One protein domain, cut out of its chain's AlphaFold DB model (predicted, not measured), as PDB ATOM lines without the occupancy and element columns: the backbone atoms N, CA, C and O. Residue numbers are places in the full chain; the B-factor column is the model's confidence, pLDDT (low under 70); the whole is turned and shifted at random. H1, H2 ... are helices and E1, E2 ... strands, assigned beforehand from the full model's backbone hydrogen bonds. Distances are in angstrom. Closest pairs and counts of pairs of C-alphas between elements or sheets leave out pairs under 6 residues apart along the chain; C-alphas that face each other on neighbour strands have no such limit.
ATOM      1  N   ILE A 270     -20.775  16.677  30.503       77.44
ATOM      2  CA  ILE A 270     -20.988  16.352  31.909       77.44
ATOM      3  C   ILE A 270     -22.249  15.498  31.971       77.44
ATOM      4  O   ILE A 270     -23.315  15.932  31.537       77.44
ATOM      5  N   SER A 271     -22.152  14.291  32.518       81.00
ATOM      6  CA  SER A 271     -23.329  13.467  32.776       81.00
ATOM      7  C   SER A 271     -23.308  12.880  34.173       81.00
ATOM      8  O   SER A 271     -22.249  12.587  34.725       81.00
ATOM      9  N   CYS A 272     -24.493  12.751  34.764       74.38
ATOM     10  CA  CYS A 272     -24.697  12.137  36.070       74.38
ATOM     11  C   CYS A 272     -26.154  11.679  36.227       74.38
ATOM     12  O   CYS A 272     -27.050  12.100  35.489       74.38
ATOM     13  N   HIS A 273     -26.388  10.848  37.241       81.50
ATOM     14  CA  HIS A 273     -27.705  10.351  37.639       81.50
ATOM     15  C   HIS A 273     -28.066  10.816  39.059       81.50
ATOM     16  O   HIS A 273     -27.178  11.045  39.887       81.50
ATOM     17  N   SER A 274     -29.363  10.960  39.344       80.94
ATOM     18  CA  SER A 274     -29.898  11.218  40.689       80.94
ATOM     19  C   SER A 274     -29.318  12.485  41.344       80.94
ATOM     20  O   SER A 274     -29.202  13.528  40.702       80.94
ATOM     21  N   ALA A 275     -28.922  12.432  42.618       70.38
ATOM     22  CA  ALA A 275     -28.268  13.541  43.319       70.38
ATOM     23  C   ALA A 275     -26.965  14.012  42.633       70.38
ATOM     24  O   ALA A 275     -26.627  15.199  42.667       70.38
ATOM     25  N   GLY A 276     -26.253  13.106  41.951       63.38
ATOM     26  CA  GLY A 276     -25.105  13.471  41.123       63.38
ATOM     27  C   GLY A 276     -25.511  14.380  39.962       63.38
ATOM     28  O   GLY A 276     -24.778  15.303  39.623       63.38
ATOM     29  N   ALA A 277     -26.700  14.174  39.388       77.62
ATOM     30  CA  ALA A 277     -27.220  14.995  38.296       77.62
ATOM     31  C   ALA A 277     -27.539  16.429  38.749       77.62
ATOM     32  O   ALA A 277     -27.255  17.382  38.026       77.62
ATOM     33  N   ALA A 278     -28.038  16.592  39.976       77.25
ATOM     34  CA  ALA A 278     -28.220  17.903  40.599       77.25
ATOM     35  C   ALA A 278     -26.881  18.626  40.817       77.25
ATOM     36  O   ALA A 278     -26.761  19.823  40.583       77.25
ATOM     37  N   THR A 279     -25.842  17.892  41.211       77.56
ATOM     38  CA  THR A 279     -24.495  18.467  41.345       77.56
ATOM     39  C   THR A 279     -23.914  18.840  39.978       77.56
ATOM     40  O   THR A 279     -23.356  19.922  39.817       77.56
ATOM     41  N   ALA A 280     -24.084  17.976  38.975       78.56
ATOM     42  CA  ALA A 280     -23.635  18.204  37.606       78.56
ATOM     43  C   ALA A 280     -24.303  19.427  36.960       78.56
ATOM     44  O   ALA A 280     -23.633  20.176  36.254       78.56
ATOM     45  N   SER A 281     -25.591  19.664  37.227       85.62
ATOM     46  CA  SER A 281     -26.310  20.830  36.708       85.62
ATOM     47  C   SER A 281     -25.763  22.144  37.275       85.62
ATOM     48  O   SER A 281     -25.491  23.074  36.517       85.62
ATOM     49  N   LEU A 282     -25.505  22.198  38.586       83.50
ATOM     50  CA  LEU A 282     -24.887  23.355  39.240       83.50
ATOM     51  C   LEU A 282     -23.443  23.564  38.779       83.50
ATOM     52  O   LEU A 282     -23.023  24.699  38.561       83.50
ATOM     53  N   LEU A 283     -22.691  22.475  38.601       80.31
ATOM     54  CA  LEU A 283     -21.323  22.520  38.095       80.31
ATOM     55  C   LEU A 283     -21.271  23.076  36.672       80.31
ATOM     56  O   LEU A 283     -20.443  23.930  36.372       80.31
ATOM     57  N   TYR A 284     -22.184  22.620  35.817       81.19
ATOM     58  CA  TYR A 284     -22.346  23.107  34.456       81.19
ATOM     59  C   TYR A 284     -22.656  24.608  34.430       81.19
ATOM     60  O   TYR A 284     -22.008  25.363  33.710       81.19
ATOM     61  N   THR A 285     -23.571  25.075  35.283       78.69
ATOM     62  CA  THR A 285     -23.844  26.509  35.443       78.69
ATOM     63  C   THR A 285     -22.638  27.281  35.971       78.69
ATOM     64  O   THR A 285     -22.376  28.375  35.488       78.69
ATOM     65  N   HIS A 286     -21.884  26.738  36.929       77.62
ATOM     66  CA  HIS A 286     -20.684  27.388  37.468       77.62
ATOM     67  C   HIS A 286     -19.587  27.549  36.410       77.62
ATOM     68  O   HIS A 286     -18.952  28.595  36.326       77.62
ATOM     69  N   VAL A 287     -19.385  26.522  35.584       73.94
ATOM     70  CA  VAL A 287     -18.459  26.566  34.448       73.94
ATOM     71  C   VAL A 287     -18.838  27.670  33.458       73.94
ATOM     72  O   VAL A 287     -17.961  28.314  32.887       73.94
ATOM     73  N   LEU A 288     -20.136  27.908  33.277       70.19
ATOM     74  CA  LEU A 288     -20.668  28.832  32.278       70.19
ATOM     75  C   LEU A 288     -21.023  30.214  32.836       70.19
ATOM     76  O   LEU A 288     -21.382  31.099  32.072       70.19
ATOM     77  N   SER A 289     -20.907  30.440  34.146       68.19
ATOM     78  CA  SER A 289     -21.191  31.741  34.764       68.19
ATOM     79  C   SER A 289     -20.029  32.736  34.659       68.19
ATOM     80  O   SER A 289     -20.120  33.842  35.189       68.19
ATOM     81  N   GLY A 290     -18.917  32.347  34.023       60.91
ATOM     82  CA  GLY A 290     -17.708  33.170  33.903       60.91
ATOM     83  C   GLY A 290     -16.949  33.366  35.222       60.91
ATOM     84  O   GLY A 290     -15.994  34.142  35.274       60.91
ATOM     85  N   ALA A 291     -17.348  32.675  36.296       65.62
ATOM     86  CA  ALA A 291     -16.656  32.723  37.576       65.62
ATOM     87  C   ALA A 291     -15.234  32.154  37.443       65.62
ATOM     88  O   ALA A 291     -15.031  31.077  36.884       65.62
ATOM     89  N   SER A 292     -14.239  32.862  37.984       67.12
ATOM     90  CA  SER A 292     -12.849  32.401  37.952       67.12
ATOM     91  C   SER A 292     -12.684  31.158  38.831       67.12
ATOM     92  O   SER A 292     -12.760  31.230  40.059       67.12
ATOM     93  N   SER A 293     -12.478  30.002  38.203       74.38
ATOM     94  CA  SER A 293     -12.146  28.750  38.878       74.38
ATOM     95  C   SER A 293     -11.234  27.892  37.996       74.38
ATOM     96  O   SER A 293     -11.299  28.005  36.770       74.38
ATOM     97  N   PRO A 294     -10.413  26.992  38.577       70.75
ATOM     98  CA  PRO A 294      -9.583  26.074  37.793       70.75
ATOM     99  C   PRO A 294     -10.392  25.247  36.787       70.75
ATOM    100  O   PRO A 294      -9.909  24.924  35.707       70.75
ATOM    101  N   LEU A 295     -11.644  24.932  37.129       65.50
ATOM    102  CA  LEU A 295     -12.552  24.205  36.253       65.50
ATOM    103  C   LEU A 295     -13.095  25.087  35.120       65.50
ATOM    104  O   LEU A 295     -13.192  24.611  33.994       65.50
ATOM    105  N   ALA A 296     -13.409  26.357  35.392       67.69
ATOM    106  CA  ALA A 296     -13.789  27.313  34.356       67.69
ATOM    107  C   ALA A 296     -12.632  27.562  33.373       67.69
ATOM    108  O   ALA A 296     -12.866  27.657  32.174       67.69
ATOM    109  N   THR A 297     -11.380  27.582  33.851       70.81
ATOM    110  CA  THR A 297     -10.190  27.667  32.989       70.81
ATOM    111  C   THR A 297     -10.111  26.489  32.022       70.81
ATOM    112  O   THR A 297     -10.014  26.712  30.825       70.81
ATOM    113  N   VAL A 298     -10.235  25.253  32.518       68.06
ATOM    114  CA  VAL A 298     -10.228  24.051  31.663       68.06
ATOM    115  C   VAL A 298     -11.416  24.050  30.702       68.06
ATOM    116  O   VAL A 298     -11.284  23.696  29.538       68.06
ATOM    117  N   ALA A 299     -12.593  24.465  31.163       67.94
ATOM    118  CA  ALA A 299     -13.771  24.528  30.313       67.94
ATOM    119  C   ALA A 299     -13.688  25.616  29.230       67.94
ATOM    120  O   ALA A 299     -14.371  25.501  28.215       67.94
ATOM    121  N   ASN A 300     -12.879  26.665  29.416       68.69
ATOM    122  CA  ASN A 300     -12.635  27.695  28.401       68.69
ATOM    123  C   ASN A 300     -11.848  27.175  27.196       68.69
ATOM    124  O   ASN A 300     -11.978  27.750  26.118       68.69
ATOM    125  N   ASP A 301     -11.117  26.071  27.347       71.81
ATOM    126  CA  ASP A 301     -10.396  25.432  26.242       71.81
ATOM    127  C   ASP A 301     -11.342  24.706  25.267       71.81
ATOM    128  O   ASP A 301     -10.933  24.298  24.179       71.81
ATOM    129  N   PHE A 302     -12.624  24.567  25.627       70.69
ATOM    130  CA  PHE A 302     -13.629  23.890  24.819       70.69
ATOM    131  C   PHE A 302     -14.677  24.852  24.252       70.69
ATOM    132  O   PHE A 302     -15.295  25.653  24.965       70.69
ATOM    133  N   THR A 303     -14.935  24.704  22.949       68.38
ATOM    134  CA  THR A 303     -15.911  25.507  22.196       68.38
ATOM    135  C   THR A 303     -17.341  25.297  22.693       68.38
ATOM    136  O   THR A 303     -18.097  26.259  22.803       68.38
ATOM    137  N   ASN A 304     -17.693  24.048  23.012       73.69
ATOM    138  CA  ASN A 304     -18.993  23.644  23.546       73.69
ATOM    139  C   ASN A 304     -18.754  22.698  24.719       73.69
ATOM    140  O   ASN A 304     -17.841  21.885  24.643       73.69
ATOM    141  N   VAL A 305     -19.592  22.761  25.750       76.75
ATOM    142  CA  VAL A 305     -19.613  21.789  26.851       76.75
ATOM    143  C   VAL A 305     -21.050  21.315  26.974       76.75
ATOM    144  O   VAL A 305     -21.938  22.139  27.101       76.75
ATOM    145  N   HIS A 306     -21.325  20.017  26.904       84.94
ATOM    146  CA  HIS A 306     -22.699  19.513  27.015       84.94
ATOM    147  C   HIS A 306     -23.008  19.051  28.450       84.94
ATOM    148  O   HIS A 306     -22.107  18.702  29.204       84.94
ATOM    149  N   CYS A 307     -24.278  19.023  28.843       85.88
ATOM    150  CA  CYS A 307     -24.760  18.528  30.129       85.88
ATOM    151  C   CYS A 307     -25.968  17.616  29.909       85.88
ATOM    152  O   CYS A 307     -26.975  18.042  29.343       85.88
ATOM    153  N   ILE A 308     -25.854  16.356  30.326       90.00
ATOM    154  CA  ILE A 308     -26.863  15.316  30.112       90.00
ATOM    155  C   ILE A 308     -27.191  14.653  31.448       90.00
ATOM    156  O   ILE A 308     -26.357  13.977  32.047       90.00
ATOM    157  N   LEU A 309     -28.416  14.843  31.922       91.06
ATOM    158  CA  LEU A 309     -28.838  14.448  33.262       91.06
ATOM    159  C   LEU A 309     -29.883  13.337  33.223       91.06
ATOM    160  O   LEU A 309     -30.760  13.346  32.362       91.06
ATOM    161  N   PHE A 310     -29.843  12.431  34.200       90.00
ATOM    162  CA  PHE A 310     -30.827  11.353  34.351       90.00
ATOM    163  C   PHE A 310     -31.427  11.362  35.756       90.00
ATOM    164  O   PHE A 310     -30.695  11.294  36.742       90.00
ATOM    165  N   GLY A 311     -32.754  11.442  35.866       83.12
ATOM    166  CA  GLY A 311     -33.444  11.384  37.165       83.12
ATOM    167  C   GLY A 311     -32.986  12.460  38.147       83.12
ATOM    168  O   GLY A 311     -32.929  12.219  39.349       83.12
ATOM    169  N   CYS A 312     -32.596  13.628  37.636       85.44
ATOM    170  CA  CYS A 312     -32.186  14.755  38.463       85.44
ATOM    171  C   CYS A 312     -33.359  15.174  39.357       85.44
ATOM    172  O   CYS A 312     -34.458  15.308  38.829       85.44
ATOM    173  N   PRO A 313     -33.180  15.396  40.669       85.25
ATOM    174  CA  PRO A 313     -34.200  16.073  41.459       85.25
ATOM    175  C   PRO A 313     -34.302  17.550  41.038       85.25
ATOM    176  O   PRO A 313     -33.298  18.139  40.619       85.25
ATOM    177  N   PRO A 314     -35.487  18.173  41.151       83.81
ATOM    178  CA  PRO A 314     -35.626  19.607  40.935       83.81
ATOM    179  C   PRO A 314     -34.956  20.360  42.095       83.81
ATOM    180  O   PRO A 314     -35.317  20.167  43.253       83.81
ATOM    181  N   ILE A 315     -33.969  21.208  41.795       79.12
ATOM    182  CA  ILE A 315     -33.134  21.874  42.816       79.12
ATOM    183  C   ILE A 315     -33.063  23.400  42.679       79.12
ATOM    184  O   ILE A 315     -32.379  24.051  43.465       79.12
ATOM    185  N   THR A 316     -33.741  23.990  41.691       76.56
ATOM    186  CA  THR A 316     -33.674  25.436  41.427       76.56
ATOM    187  C   THR A 316     -35.053  26.072  41.406       76.56
ATOM    188  O   THR A 316     -36.023  25.417  41.053       76.56
ATOM    189  N   LEU A 317     -35.167  27.343  41.808       76.44
ATOM    190  CA  LEU A 317     -36.446  28.077  41.795       76.44
ATOM    191  C   LEU A 317     -36.884  28.451  40.369       76.44
ATOM    192  O   LEU A 317     -38.069  28.565  40.073       76.44
ATOM    193  N   HIS A 318     -35.905  28.609  39.482       77.50
ATOM    194  CA  HIS A 318     -36.080  28.878  38.061       77.50
ATOM    195  C   HIS A 318     -35.161  27.958  37.252       77.50
ATOM    196  O   HIS A 318     -34.110  27.553  37.769       77.50
ATOM    197  N   PRO A 319     -35.510  27.615  36.001       79.75
ATOM    198  CA  PRO A 319     -34.628  26.822  35.158       79.75
ATOM    199  C   PRO A 319     -33.282  27.537  34.964       79.75
ATOM    200  O   PRO A 319     -33.227  28.717  34.608       79.75
ATOM    201  N   LEU A 320     -32.176  26.836  35.223       77.06
ATOM    202  CA  LEU A 320     -30.828  27.420  35.198       77.06
ATOM    203  C   LEU A 320     -30.472  28.009  33.829       77.06
ATOM    204  O   LEU A 320     -29.768  29.010  33.751       77.06
ATOM    205  N   GLN A 321     -30.993  27.421  32.752       72.69
ATOM    206  CA  GLN A 321     -30.778  27.893  31.388       72.69
ATOM    207  C   GLN A 321     -31.321  29.307  31.135       72.69
ATOM    208  O   GLN A 321     -30.795  29.996  30.267       72.69
ATOM    209  N   ASP A 322     -32.318  29.767  31.897       62.97
ATOM    210  CA  ASP A 322     -32.948  31.077  31.682       62.97
ATOM    211  C   ASP A 322     -32.046  32.229  32.148       62.97
ATOM    212  O   ASP A 322     -32.063  33.316  31.576       62.97
ATOM    213  N   HIS A 323     -31.176  31.970  33.126       55.38
ATOM    214  CA  HIS A 323     -30.199  32.936  33.645       55.38
ATOM    215  C   HIS A 323     -28.913  32.987  32.809       55.38
ATOM    216  O   HIS A 323     -28.059  33.845  33.018       55.38
ATOM    217  N   LEU A 324     -28.789  32.062  31.859       57.22
ATOM    218  CA  LEU A 324     -27.597  31.818  31.057       57.22
ATOM    219  C   LEU A 324     -27.788  32.231  29.584       57.22
ATOM    220  O   LEU A 324     -26.854  32.156  28.797       57.22
ATOM    221  N   GLN A 325     -28.964  32.738  29.192       53.44
ATOM    222  CA  GLN A 325     -29.279  33.092  27.795       53.44
ATOM    223  C   GLN A 325     -28.448  34.250  27.201       53.44
ATOM    224  O   GLN A 325     -28.585  34.547  26.018       53.44
ATOM    225  N   LYS A 326     -27.597  34.918  27.991       54.59
ATOM    226  CA  LYS A 326     -26.770  36.056  27.546       54.59
ATOM    227  C   LYS A 326     -25.373  35.667  27.040       54.59
ATOM    228  O   LYS A 326     -24.643  36.554  26.614       54.59
ATOM    229  N   ASP A 327     -24.996  34.390  27.097       59.75
ATOM    230  CA  ASP A 327     -23.671  33.913  26.680       59.75
ATOM    231  C   ASP A 327     -23.763  33.078  25.386       59.75
ATOM    232  O   ASP A 327     -24.445  32.050  25.323       59.75
ATOM    233  N   ASP A 328     -23.044  33.501  24.343       57.81
ATOM    234  CA  ASP A 328     -22.999  32.838  23.034       57.81
ATOM    235  C   ASP A 328     -22.545  31.369  23.114       57.81
ATOM    236  O   ASP A 328     -22.955  30.548  22.286       57.81
ATOM    237  N   ARG A 329     -21.745  30.992  24.123       58.75
ATOM    238  CA  ARG A 329     -21.256  29.613  24.325       58.75
ATOM    239  C   ARG A 329     -22.371  28.643  24.716       58.75
ATOM    240  O   ARG A 329     -22.315  27.451  24.397       58.75
ATOM    241  N   LEU A 330     -23.410  29.152  25.373       56.22
ATOM    242  CA  LEU A 330     -24.572  28.378  25.807       56.22
ATOM    243  C   LEU A 330     -25.546  28.083  24.667       56.22
ATOM    244  O   LEU A 330     -26.199  27.042  24.689       56.22
ATOM    245  N   SER A 331     -25.585  28.925  23.631       58.62
ATOM    246  CA  SER A 331     -26.412  28.683  22.439       58.62
ATOM    247  C   SER A 331     -25.993  27.427  21.654       58.62
ATOM    248  O   SER A 331     -26.814  26.810  20.973       58.62
ATOM    249  N   ARG A 332     -24.720  27.021  21.774       66.06
ATOM    250  CA  ARG A 332     -24.116  25.880  21.059       66.06
ATOM    251  C   ARG A 332     -23.977  24.620  21.915       66.06
ATOM    252  O   ARG A 332     -23.728  23.534  21.394       66.06
ATOM    253  N   SER A 333     -24.155  24.767  23.221       76.88
ATOM    254  CA  SER A 333     -24.019  23.707  24.211       76.88
ATOM    255  C   SER A 333     -25.373  23.044  24.487       76.88
ATOM    256  O   SER A 333     -26.421  23.687  24.480       76.88
ATOM    257  N   LEU A 334     -25.381  21.727  24.709       85.38
ATOM    258  CA  LEU A 334     -26.622  20.988  24.978       85.38
ATOM    259  C   LEU A 334     -26.808  20.872  26.480       85.38
ATOM    260  O   LEU A 334     -25.900  20.419  27.159       85.38
ATOM    261  N   PHE A 335     -27.992  21.205  26.978       89.12
ATOM    262  CA  PHE A 335     -28.378  20.939  28.358       89.12
ATOM    263  C   PHE A 335     -29.674  20.130  28.339       89.12
ATOM    264  O   PHE A 335     -30.735  20.679  28.047       89.12
ATOM    265  N   LEU A 336     -29.574  18.824  28.577       91.19
ATOM    266  CA  LEU A 336     -30.665  17.857  28.465       91.19
ATOM    267  C   LEU A 336     -30.915  17.187  29.820       91.19
ATOM    268  O   LEU A 336     -29.971  16.802  30.508       91.19
ATOM    269  N   SER A 337     -32.184  17.007  30.180       92.75
ATOM    270  CA  SER A 337     -32.593  16.293  31.391       92.75
ATOM    271  C   SER A 337     -33.614  15.218  31.047       92.75
ATOM    272  O   SER A 337     -34.700  15.523  30.560       92.75
ATOM    273  N   PHE A 338     -33.268  13.959  31.287       93.38
ATOM    274  CA  PHE A 338     -34.118  12.803  31.041       93.38
ATOM    275  C   PHE A 338     -34.784  12.351  32.335       93.38
ATOM    276  O   PHE A 338     -34.127  12.057  33.339       93.38
ATOM    277  N   LEU A 339     -36.108  12.260  32.303       92.12
ATOM    278  CA  LEU A 339     -36.950  11.966  33.451       92.12
ATOM    279  C   LEU A 339     -37.837  10.762  33.136       92.12
ATOM    280  O   LEU A 339     -38.522  10.755  32.122       92.12
ATOM    281  N   ASN A 340     -37.860   9.744  33.990       88.88
ATOM    282  CA  ASN A 340     -38.756   8.613  33.803       88.88
ATOM    283  C   ASN A 340     -40.142   8.943  34.350       88.88
ATOM    284  O   ASN A 340     -40.287   9.365  35.495       88.88
ATOM    285  N   GLU A 341     -41.190   8.689  33.566       84.12
ATOM    286  CA  GLU A 341     -42.540   8.702  34.116       84.12
ATOM    287  C   GLU A 341     -42.642   7.660  35.238       84.12
ATOM    288  O   GLU A 341     -42.220   6.507  35.072       84.12
ATOM    289  N   GLY A 342     -43.179   8.100  36.378       73.75
ATOM    290  CA  GLY A 342     -43.294   7.313  37.603       73.75
ATOM    291  C   GLY A 342     -42.084   7.406  38.535       73.75
ATOM    292  O   GLY A 342     -42.185   6.930  39.660       73.75
ATOM    293  N   ASP A 343     -40.980   8.044  38.133       79.12
ATOM    294  CA  ASP A 343     -39.854   8.294  39.037       79.12
ATOM    295  C   ASP A 343     -40.287   9.263  40.169       79.12
ATOM    296  O   ASP A 343     -40.822  10.344  39.894       79.12
ATOM    297  N   PRO A 344     -40.131   8.895  41.453       70.69
ATOM    298  CA  PRO A 344     -40.439   9.787  42.570       70.69
ATOM    299  C   PRO A 344     -39.395  10.898  42.781       70.69
ATOM    300  O   PRO A 344     -39.764  11.977  43.242       70.69
ATOM    301  N   ILE A 345     -38.123  10.697  42.410       76.94
ATOM    302  CA  ILE A 345     -37.041  11.683  42.613       76.94
ATOM    303  C   ILE A 345     -37.262  12.932  41.760       76.94
ATOM    304  O   ILE A 345     -37.062  14.052  42.225       76.94
ATOM    305  N   ILE A 346     -37.777  12.773  40.539       80.44
ATOM    306  CA  ILE A 346     -38.077  13.907  39.649       80.44
ATOM    307  C   ILE A 346     -39.257  14.761  40.148       80.44
ATOM    308  O   ILE A 346     -39.533  15.833  39.607       80.44
ATOM    309  N   LYS A 347     -39.997  14.268  41.149       72.38
ATOM    310  CA  LYS A 347     -41.115  14.961  41.798       72.38
ATOM    311  C   LYS A 347     -40.769  15.459  43.194       72.38
ATOM    312  O   LYS A 347     -41.628  16.065  43.813       72.38
ATOM    313  N   ALA A 348     -39.549  15.234  43.677       66.56
ATOM    314  CA  ALA A 348     -39.100  15.626  45.008       66.56
ATOM    315  C   ALA A 348     -38.879  17.151  45.132       66.56
ATOM    316  O   ALA A 348     -37.809  17.602  45.528       66.56
ATOM    317  N   ASP A 349     -39.881  17.955  44.762       64.50
ATOM    318  CA  ASP A 349     -39.916  19.374  45.092       64.50
ATOM    319  C   ASP A 349     -40.310  19.568  46.569       64.50
ATOM    320  O   ASP A 349     -40.912  18.691  47.200       64.50
ATOM    321  N   ALA A 350     -39.959  20.725  47.136       47.03
ATOM    322  CA  ALA A 350     -40.201  21.016  48.548       47.03
ATOM    323  C   ALA A 350     -41.685  20.902  48.945       47.03
ATOM    324  O   ALA A 350     -41.971  20.534  50.080       47.03
ATOM    325  N   GLY A 351     -42.621  21.167  48.027       46.22
ATOM    326  CA  GLY A 351     -44.064  21.059  48.244       46.22
ATOM    327  C   GLY A 351     -44.590  19.623  48.176       46.22
ATOM    328  O   GLY A 351     -45.467  19.264  48.955       46.22
ATOM    329  N   TYR A 352     -44.035  18.772  47.311       50.22
ATOM    330  CA  TYR A 352     -44.340  17.341  47.227       50.22
ATOM    331  C   TYR A 352     -43.838  16.583  48.459       50.22
ATOM    332  O   TYR A 352     -44.544  15.717  48.978       50.22
ATOM    333  N   ILE A 353     -42.652  16.948  48.960       45.62
ATOM    334  CA  ILE A 353     -42.107  16.430  50.221       45.62
ATOM    335  C   ILE A 353     -42.955  16.928  51.405       45.62
ATOM    336  O   ILE A 353     -43.347  16.117  52.241       45.62
ATOM    337  N   LEU A 354     -43.328  18.218  51.446       39.81
ATOM    338  CA  LEU A 354     -44.206  18.764  52.496       39.81
ATOM    339  C   LEU A 354     -45.606  18.129  52.502       39.81
ATOM    340  O   LEU A 354     -46.130  17.821  53.566       39.81
ATOM    341  N   ALA A 355     -46.217  17.913  51.335       46.56
ATOM    342  CA  ALA A 355     -47.575  17.371  51.219       46.56
ATOM    343  C   ALA A 355     -47.675  15.867  51.543       46.56
ATOM    344  O   ALA A 355     -48.777  15.342  51.708       46.56
ATOM    345  N   LYS A 356     -46.540  15.162  51.599       45.19
ATOM    346  CA  LYS A 356     -46.441  13.727  51.916       45.19
ATOM    347  C   LYS A 356     -45.998  13.453  53.354       45.19
ATOM    348  O   LYS A 356     -46.050  12.304  53.781       45.19
ATOM    349  N   ARG A 392     -44.817  24.367  41.519       60.97
ATOM    350  CA  ARG A 392     -43.707  23.750  42.258       60.97
ATOM    351  C   ARG A 392     -42.761  24.808  42.797       60.97
ATOM    352  O   ARG A 392     -42.472  25.784  42.113       60.97
ATOM    353  N   PHE A 393     -42.217  24.566  43.989       67.31
ATOM    354  CA  PHE A 393     -41.187  25.436  44.563       67.31
ATOM    355  C   PHE A 393     -39.830  25.259  43.866       67.31
ATOM    356  O   PHE A 393     -39.114  26.232  43.666       67.31
ATOM    357  N   PHE A 394     -39.499  24.029  43.453       77.88
ATOM    358  CA  PHE A 394     -38.302  23.731  42.669       77.88
ATOM    359  C   PHE A 394     -38.659  23.152  41.300       77.88
ATOM    360  O   PHE A 394     -39.601  22.369  41.166       77.88
ATOM    361  N   VAL A 395     -37.859  23.495  40.294       84.25
ATOM    362  CA  VAL A 395     -38.019  23.105  38.894       84.25
ATOM    363  C   VAL A 395     -36.766  22.411  38.354       84.25
ATOM    364  O   VAL A 395     -35.657  22.554  38.875       84.25
ATOM    365  N   HIS A 396     -36.950  21.629  37.295       88.94
ATOM    366  CA  HIS A 396     -35.876  21.026  36.511       88.94
ATOM    367  C   HIS A 396     -35.242  22.041  35.569       88.94
ATOM    368  O   HIS A 396     -35.907  22.952  35.068       88.94
ATOM    369  N   SER A 397     -33.961  21.826  35.287       88.62
ATOM    370  CA  SER A 397     -33.162  22.638  34.370       88.62
ATOM    371  C   SER A 397     -32.776  21.853  33.112       88.62
ATOM    372  O   SER A 397     -32.810  20.622  33.090       88.62
ATOM    373  N   GLY A 398     -32.401  22.578  32.061       87.62
ATOM    374  CA  GLY A 398     -32.184  22.059  30.715       87.62
ATOM    375  C   GLY A 398     -33.483  21.829  29.936       87.62
ATOM    376  O   GLY A 398     -34.587  22.111  30.402       87.62
ATOM    377  N   ARG A 399     -33.349  21.306  28.716       89.56
ATOM    378  CA  ARG A 399     -34.466  20.772  27.929       89.56
ATOM    379  C   ARG A 399     -34.876  19.441  28.547       89.56
ATOM    380  O   ARG A 399     -34.085  18.498  28.569       89.56
ATOM    381  N   VAL A 400     -36.095  19.387  29.069       90.06
ATOM    382  CA  VAL A 400     -36.586  18.245  29.839       90.06
ATOM    383  C   VAL A 400     -37.321  17.265  28.927       90.06
ATOM    384  O   VAL A 400     -38.229  17.646  28.192       90.06
ATOM    385  N   PHE A 401     -36.940  15.993  28.993       91.38
ATOM    386  CA  PHE A 401     -37.539  14.889  28.254       91.38
ATOM    387  C   PHE A 401     -38.125  13.870  29.229       91.38
ATOM    388  O   PHE A 401     -37.403  13.267  30.020       91.38
ATOM    389  N   LEU A 402     -39.436  13.654  29.152       89.19
ATOM    390  CA  LEU A 402     -40.144  12.617  29.887       89.19
ATOM    391  C   LEU A 402     -40.162  11.317  29.072       89.19
ATOM    392  O   LEU A 402     -40.632  11.292  27.934       89.19
ATOM    393  N   LEU A 403     -39.671  10.238  29.674       88.12
ATOM    394  CA  LEU A 403     -39.661   8.880  29.147       88.12
ATOM    395  C   LEU A 403     -40.861   8.123  29.722       88.12
ATOM    396  O   LEU A 403     -40.844   7.704  30.884       88.12
ATOM    397  N   ALA A 404     -41.902   7.972  28.911       82.62
ATOM    398  CA  ALA A 404     -43.193   7.409  29.290       82.62
ATOM    399  C   ALA A 404     -43.480   6.116  28.506       82.62
ATOM    400  O   ALA A 404     -43.305   6.111  27.287       82.62
ATOM    401  N   PRO A 405     -43.949   5.025  29.135       74.00
ATOM    402  CA  PRO A 405     -44.443   3.861  28.400       74.00
ATOM    403  C   PRO A 405     -45.594   4.243  27.455       74.00
ATOM    404  O   PRO A 405     -46.452   5.066  27.781       74.00
ATOM    405  N   ASN A 406     -45.642   3.657  26.260       70.12
ATOM    406  CA  ASN A 406     -46.734   3.894  25.327       70.12
ATOM    407  C   ASN A 406     -48.005   3.178  25.814       70.12
ATOM    408  O   ASN A 406     -48.009   1.973  26.040       70.12
ATOM    409  N   ILE A 407     -49.107   3.924  25.921       59.19
ATOM    410  CA  ILE A 407     -50.415   3.433  26.385       59.19
ATOM    411  C   ILE A 407     -50.914   2.251  25.530       59.19
ATOM    412  O   ILE A 407     -51.579   1.365  26.055       59.19
ATOM    413  N   GLY A 408     -50.580   2.218  24.233       54.91
ATOM    414  CA  GLY A 408     -50.964   1.129  23.322       54.91
ATOM    415  C   GLY A 408     -49.948  -0.014  23.207       54.91
ATOM    416  O   GLY A 408     -50.272  -1.051  22.641       54.91
ATOM    417  N   SER A 409     -48.726   0.163  23.717       60.53
ATOM    418  CA  SER A 409     -47.676  -0.862  23.716       60.53
ATOM    419  C   SER A 409     -46.712  -0.591  24.878       60.53
ATOM    420  O   SER A 409     -45.777   0.195  24.724       60.53
ATOM    421  N   PRO A 410     -46.919  -1.200  26.059       59.56
ATOM    422  CA  PRO A 410     -46.158  -0.877  27.270       59.56
ATOM    423  C   PRO A 410     -44.661  -1.223  27.175       59.56
ATOM    424  O   PRO A 410     -43.881  -0.794  28.023       59.56
ATOM    425  N   PHE A 411     -44.258  -1.968  26.141       57.62
ATOM    426  CA  PHE A 411     -42.867  -2.301  25.823       57.62
ATOM    427  C   PHE A 411     -42.162  -1.231  24.973       57.62
ATOM    428  O   PHE A 411     -40.941  -1.256  24.842       57.62
ATOM    429  N   VAL A 412     -42.917  -0.282  24.410       69.06
ATOM    430  CA  VAL A 412     -42.391   0.826  23.609       69.06
ATOM    431  C   VAL A 412     -42.421   2.095  24.445       69.06
ATOM    432  O   VAL A 412     -43.476   2.525  24.910       69.06
ATOM    433  N   THR A 413     -41.266   2.722  24.631       79.50
ATOM    434  CA  THR A 413     -41.169   4.001  25.337       79.50
ATOM    435  C   THR A 413     -41.380   5.156  24.367       79.50
ATOM    436  O   THR A 413     -40.832   5.175  23.271       79.50
ATOM    437  N   ARG A 414     -42.162   6.156  24.782       82.44
ATOM    438  CA  ARG A 414     -42.235   7.463  24.134       82.44
ATOM    439  C   ARG A 414     -41.410   8.475  24.912       82.44
ATOM    440  O   ARG A 414     -41.642   8.705  26.097       82.44
ATOM    441  N   MET A 415     -40.490   9.118  24.207       87.38
ATOM    442  CA  MET A 415     -39.781  10.291  24.692       87.38
ATOM    443  C   MET A 415     -40.548  11.547  24.282       87.38
ATOM    444  O   MET A 415     -40.746  11.805  23.095       87.38
ATOM    445  N   LYS A 416     -40.981  12.335  25.266       87.06
ATOM    446  CA  LYS A 416     -41.693  13.595  25.049       87.06
ATOM    447  C   LYS A 416     -40.915  14.739  25.687       87.06
ATOM    448  O   LYS A 416     -40.626  14.681  26.876       87.06
ATOM    449  N   GLN A 417     -40.617  15.794  24.931       89.94
ATOM    450  CA  GLN A 417     -40.158  17.039  25.545       89.94
ATOM    451  C   GLN A 417     -41.316  17.663  26.332       89.94
ATOM    452  O   GLN A 417     -42.420  17.794  25.803       89.94
ATOM    453  N   VAL A 418     -41.072  18.008  27.592       85.62
ATOM    454  CA  VAL A 418     -42.079  18.562  28.505       85.62
ATOM    455  C   VAL A 418     -41.548  19.821  29.172       85.62
ATOM    456  O   VAL A 418     -40.337  19.983  29.336       85.62
ATOM    457  N   ASP A 419     -42.451  20.709  29.568       84.88
ATOM    458  CA  ASP A 419     -42.134  21.774  30.513       84.88
ATOM    459  C   ASP A 419     -42.305  21.294  31.971       84.88
ATOM    460  O   ASP A 419     -42.768  20.182  32.248       84.88
ATOM    461  N   ASN A 420     -41.885  22.132  32.922       81.88
ATOM    462  CA  ASN A 420     -41.994  21.816  34.346       81.88
ATOM    463  C   ASN A 420     -43.449  21.763  34.848       81.88
ATOM    464  O   ASN A 420     -43.723  21.012  35.784       81.88
ATOM    465  N   ASP A 421     -44.378  22.487  34.216       76.56
ATOM    466  CA  ASP A 421     -45.800  22.509  34.586       76.56
ATOM    467  C   ASP A 421     -46.527  21.224  34.138       76.56
ATOM    468  O   ASP A 421     -47.515  20.796  34.743       76.56
ATOM    469  N   GLU A 422     -46.043  20.565  33.083       74.31
ATOM    470  CA  GLU A 422     -46.573  19.302  32.572       74.31
ATOM    471  C   GLU A 422     -46.236  18.092  33.459       74.31
ATOM    472  O   GLU A 422     -46.964  17.090  33.429       74.31
ATOM    473  N   LEU A 423     -45.182  18.178  34.282       71.44
ATOM    474  CA  LEU A 423     -44.747  17.114  35.201       71.44
ATOM    475  C   LEU A 423     -45.683  16.930  36.413       71.44
ATOM    476  O   LEU A 423     -45.561  15.933  37.137       71.44
ATOM    477  N   ASP A 424     -46.611  17.865  36.643       58.88
ATOM    478  CA  ASP A 424     -47.557  17.899  37.776       58.88
ATOM    479  C   ASP A 424     -48.717  16.913  37.681       58.88
ATOM    480  O   ASP A 424     -49.510  16.759  38.614       58.88
ATOM    481  N   LYS A 425     -48.834  16.204  36.561       60.28
ATOM    482  CA  LYS A 425     -49.899  15.221  36.385       60.28
ATOM    483  C   LYS A 425     -49.692  14.034  37.337       60.28
ATOM    484  O   LYS A 425     -48.576  13.537  37.547       60.28
ATOM    485  N   LYS A 426     -50.793  13.570  37.943       54.22
ATOM    486  CA  LYS A 426     -50.814  12.376  38.801       54.22
ATOM    487  C   LYS A 426     -50.452  11.157  37.949       54.22
ATOM    488  O   LYS A 426     -51.271  10.679  37.179       54.22
ATOM    489  N   ALA A 427     -49.227  10.672  38.112       60.91
ATOM    490  CA  ALA A 427     -48.761   9.393  37.587       60.91
ATOM    491  C   ALA A 427     -48.485   8.475  38.779       60.91
ATOM    492  O   ALA A 427     -48.016   8.958  39.818       60.91
ATOM    493  N   ALA A 428     -48.783   7.182  38.640       58.12
ATOM    494  CA  ALA A 428     -48.412   6.190  39.640       58.12
ATOM    495  C   ALA A 428     -46.886   6.207  39.808       58.12
ATOM    496  O   ALA A 428     -46.149   6.100  38.828       58.12
ATOM    497  N   VAL A 429     -46.423   6.414  41.039       66.94
ATOM    498  CA  VAL A 429     -44.993   6.496  41.343       66.94
ATOM    499  C   VAL A 429     -44.447   5.114  41.676       66.94
ATOM    500  O   VAL A 429     -45.081   4.345  42.397       66.94
ATOM    501  N   SER A 430     -43.269   4.802  41.150       64.31
ATOM    502  CA  SER A 430     -42.525   3.584  41.441       64.31
ATOM    503  C   SER A 430     -41.042   3.910  41.500       64.31
ATOM    504  O   SER A 430     -40.469   4.433  40.546       64.31
ATOM    505  N   TRP A 431     -40.402   3.534  42.605       62.16
ATOM    506  CA  TRP A 431     -38.957   3.676  42.794       62.16
ATOM    507  C   TRP A 431     -38.137   2.922  41.741       62.16
ATOM    508  O   TRP A 431     -37.025   3.333  41.426       62.16
ATOM    509  N   GLN A 432     -38.704   1.880  41.123       64.25
ATOM    510  CA  GLN A 432     -38.077   1.198  39.985       64.25
ATOM    511  C   GLN A 432     -37.845   2.156  38.811       64.25
ATOM    512  O   GLN A 432     -36.842   2.037  38.116       64.25
ATOM    513  N   GLY A 433     -38.731   3.142  38.625       64.12
ATOM    514  CA  GLY A 433     -38.596   4.170  37.596       64.12
ATOM    515  C   GLY A 433     -37.330   5.015  37.737       64.12
ATOM    516  O   GLY A 433     -36.865   5.545  36.736       64.12
ATOM    517  N   HIS A 434     -36.731   5.099  38.927       76.31
ATOM    518  CA  HIS A 434     -35.514   5.880  39.143       76.31
ATOM    519  C   HIS A 434     -34.230   5.172  38.678       76.31
ATOM    520  O   HIS A 434     -33.220   5.826  38.429       76.31
ATOM    521  N   GLY A 435     -34.229   3.840  38.553       62.25
ATOM    522  CA  GLY A 435     -33.014   3.073  38.268       62.25
ATOM    523  C   GLY A 435     -32.375   3.431  36.920       62.25
ATOM    524  O   GLY A 435     -33.057   3.471  35.897       62.25
ATOM    525  N   ILE A 436     -31.050   3.629  36.888       77.69
ATOM    526  CA  ILE A 436     -30.314   3.973  35.654       77.69
ATOM    527  C   ILE A 436     -30.462   2.905  34.555       77.69
ATOM    528  O   ILE A 436     -30.488   3.229  33.370       77.69
ATOM    529  N   SER A 437     -30.654   1.638  34.933       65.31
ATOM    530  CA  SER A 437     -30.976   0.548  34.005       65.31
ATOM    531  C   SER A 437     -32.330   0.737  33.313       65.31
ATOM    532  O   SER A 437     -32.467   0.395  32.142       65.31
ATOM    533  N   VAL A 438     -33.316   1.328  33.996       71.88
ATOM    534  CA  VAL A 438     -34.635   1.640  33.427       71.88
ATOM    535  C   VAL A 438     -34.546   2.834  32.486       71.88
ATOM    536  O   VAL A 438     -35.141   2.796  31.415       71.88
ATOM    537  N   TYR A 439     -33.767   3.863  32.837       80.19
ATOM    538  CA  TYR A 439     -33.436   4.962  31.921       80.19
ATOM    539  C   TYR A 439     -32.803   4.450  30.630       80.19
ATOM    540  O   TYR A 439     -33.274   4.781  29.546       80.19
ATOM    541  N   LYS A 440     -31.786   3.594  30.758       80.50
ATOM    542  CA  LYS A 440     -31.117   2.964  29.623       80.50
ATOM    543  C   LYS A 440     -32.104   2.191  28.745       80.50
ATOM    544  O   LYS A 440     -32.248   2.524  27.576       80.50
ATOM    545  N   ALA A 441     -32.848   1.245  29.322       74.25
ATOM    546  CA  ALA A 441     -33.802   0.423  28.574       74.25
ATOM    547  C   ALA A 441     -34.888   1.260  27.868       74.25
ATOM    548  O   ALA A 441     -35.299   0.956  26.751       74.25
ATOM    549  N   ARG A 442     -35.349   2.340  28.508       82.50
ATOM    550  CA  ARG A 442     -36.342   3.264  27.944       82.50
ATOM    551  C   ARG A 442     -35.786   4.101  26.793       82.50
ATOM    552  O   ARG A 442     -36.510   4.355  25.835       82.50
ATOM    553  N   ILE A 443     -34.523   4.513  26.861       83.25
ATOM    554  CA  ILE A 443     -33.849   5.238  25.775       83.25
ATOM    555  C   ILE A 443     -33.581   4.297  24.597       83.25
ATOM    556  O   ILE A 443     -33.951   4.631  23.476       83.25
ATOM    557  N   GLU A 444     -33.063   3.095  24.854       82.31
ATOM    558  CA  GLU A 444     -32.843   2.061  23.828       82.31
ATOM    559  C   GLU A 444     -34.158   1.676  23.126       82.31
ATOM    560  O   GLU A 444     -34.210   1.550  21.907       82.31
ATOM    561  N   SER A 445     -35.259   1.575  23.880       77.12
ATOM    562  CA  SER A 445     -36.606   1.361  23.329       77.12
ATOM    563  C   SER A 445     -37.048   2.502  22.399       77.12
ATOM    564  O   SER A 445     -37.646   2.248  21.352       77.12
ATOM    565  N   CYS A 446     -36.730   3.759  22.740       78.69
ATOM    566  CA  CYS A 446     -37.001   4.902  21.864       78.69
ATOM    567  C   CYS A 446     -36.186   4.826  20.562       78.69
ATOM    568  O   CYS A 446     -36.720   5.143  19.501       78.69
ATOM    569  N   GLU A 447     -34.919   4.412  20.628       74.50
ATOM    570  CA  GLU A 447     -34.050   4.258  19.454       74.50
ATOM    571  C   GLU A 447     -34.540   3.138  18.533       74.50
ATOM    572  O   GLU A 447     -34.776   3.391  17.355       74.50
ATOM    573  N   ALA A 448     -34.829   1.955  19.078       66.69
ATOM    574  CA  ALA A 448     -35.359   0.832  18.303       66.69
ATOM    575  C   ALA A 448     -36.680   1.186  17.591       66.69
ATOM    576  O   ALA A 448     -36.895   0.820  16.437       66.69
ATOM    577  N   SER A 449     -37.546   1.974  18.239       60.06
ATOM    578  CA  SER A 449     -38.799   2.433  17.624       60.06
ATOM    579  C   SER A 449     -38.607   3.447  16.485       60.06
ATOM    580  O   SER A 449     -39.493   3.586  15.644       60.06
ATOM    581  N   ARG A 450     -37.469   4.156  16.433       58.78
ATOM    582  CA  ARG A 450     -37.141   5.081  15.331       58.78
ATOM    583  C   ARG A 450     -36.711   4.341  14.071       58.78
ATOM    584  O   ARG A 450     -37.011   4.825  12.983       58.78
ATOM    585  N   ASP A 451     -36.063   3.192  14.224       52.03
ATOM    586  CA  ASP A 451     -35.621   2.368  13.097       52.03
ATOM    587  C   ASP A 451     -36.787   1.586  12.463       52.03
ATOM    588  O   ASP A 451     -36.774   1.331  11.260       52.03
ATOM    589  N   GLU A 452     -37.843   1.284  13.231       47.56
ATOM    590  CA  GLU A 452     -39.074   0.661  12.715       47.56
ATOM    591  C   GLU A 452     -40.098   1.668  12.156       47.56
ATOM    592  O   GLU A 452     -40.877   1.327  11.263       47.56
ATOM    593  N   ALA A 453     -40.112   2.912  12.649       43.78
ATOM    594  CA  ALA A 453     -41.108   3.925  12.294       43.78
ATOM    595  C   ALA A 453     -40.477   5.184  11.676       43.78
ATOM    596  O   ALA A 453     -40.470   6.272  12.262       43.78
TER     597      ALA A 453
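What this domain is: This is residues 270 to 356 and 392 to 453 of the 485 residues of an uncharacterized protein of Stemphylium lycopersici (UniProt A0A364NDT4). A twisted sheet of five strands is the middle layer of three, with H1 along E1 and E2 on one face and the longest helix, H7, on the opposite face, mostly on E5. H2, H3 and H4 are short helices off the sheet, and H5, beside the cut, is also off it and touches no helix. The 149 printed residues include seven named helices and five named strands, along the chain E1 H1 H2 E2 H3 H4 E3 H5 E4 E5 H6 H7; the class is mixed, helices and strands. The sheet's order is E1 E2 E3 E4 E5, mixed, with E5 alone antiparallel to its neighbour. The whole is compact, with a radius of gyration of the C-alphas of 16.2 A, and flat in outline, spanning 50 by 43 by 23 A.

Where its parts are: The strands are E1, residues 270 to 273, beginning at C-alpha 270 (-20.988, 16.352, 31.909); E2, 306 to 310; E3, 335 to 340, 17.0 A long; E4, 399 to 406, 21.0 A; and E5, 409 to 418, 20.8 A, which bends by 82 degrees at residue 412. The helices are H1, 274 to 288, 21.6 A; H2, 294 to 300; H3, 320 to 323; H4, 328 to 332; H5, 350 to 356; H6, 431 to 434; and H7, 436 to 452, 24.8 A, ending at C-alpha 452 (-39.074, 0.661, 12.715).

How they stand to each other: E1 and E2 are parallel, with N 308 and O 270 2.8 A apart. E2 and E3 are parallel, with N 338 and O 309 at 2.8 A. E3 and E4 are parallel, with N 401 and O 337 at 2.8 A. E4 and E5 form an antiparallel hairpin, with N 404 and O 414 at 2.9 A. E1, H1 H2, E2 and E2, H3 H4, E3 are strand-helix-strand units, parallel neighbour strands joined through helices, each with a right-handed crossover. H1 is on the sheet at a height of 7.8 A; its closest C-alphas to E2 are those of Ala 277 and Leu 309, 5.3 A apart. H7 is on the opposite face; its closest C-alphas to E5 are those of Thr 413 and Cys 446, 5.5 A apart. H6 only grazes the sheet with residues 432 to 434. H1 touches H2 with residues 286 to 288 alone; the closest C-alphas, of Val 287 and Ala 296, are 4.7 A apart. H1 and H3 are close but not clearly touching, with the C-alphas of Thr 285 and Leu 320 7.0 A apart. Every O i to N i+4 pair is within hydrogen-bond range in H1, H2, H5 and H7; H4 has 0 of 1, and 1 of 2 O i to N i+3 pairs, while H3 and H6 are too short for an i+4 pair.

The domain as a whole: The C-alphas farthest apart, of Ser 292 and Gly 408, are 51.4 A apart. Residues 357 to 391 are not printed, and C-alphas 356 and 392 are 14.2 A apart across the cut. The link from E5 to H6 is long. The mean pLDDT of the printed part is 72.5; 57 residues are under 70, among them 322 to 332, 348 to 356 and 424 to 433.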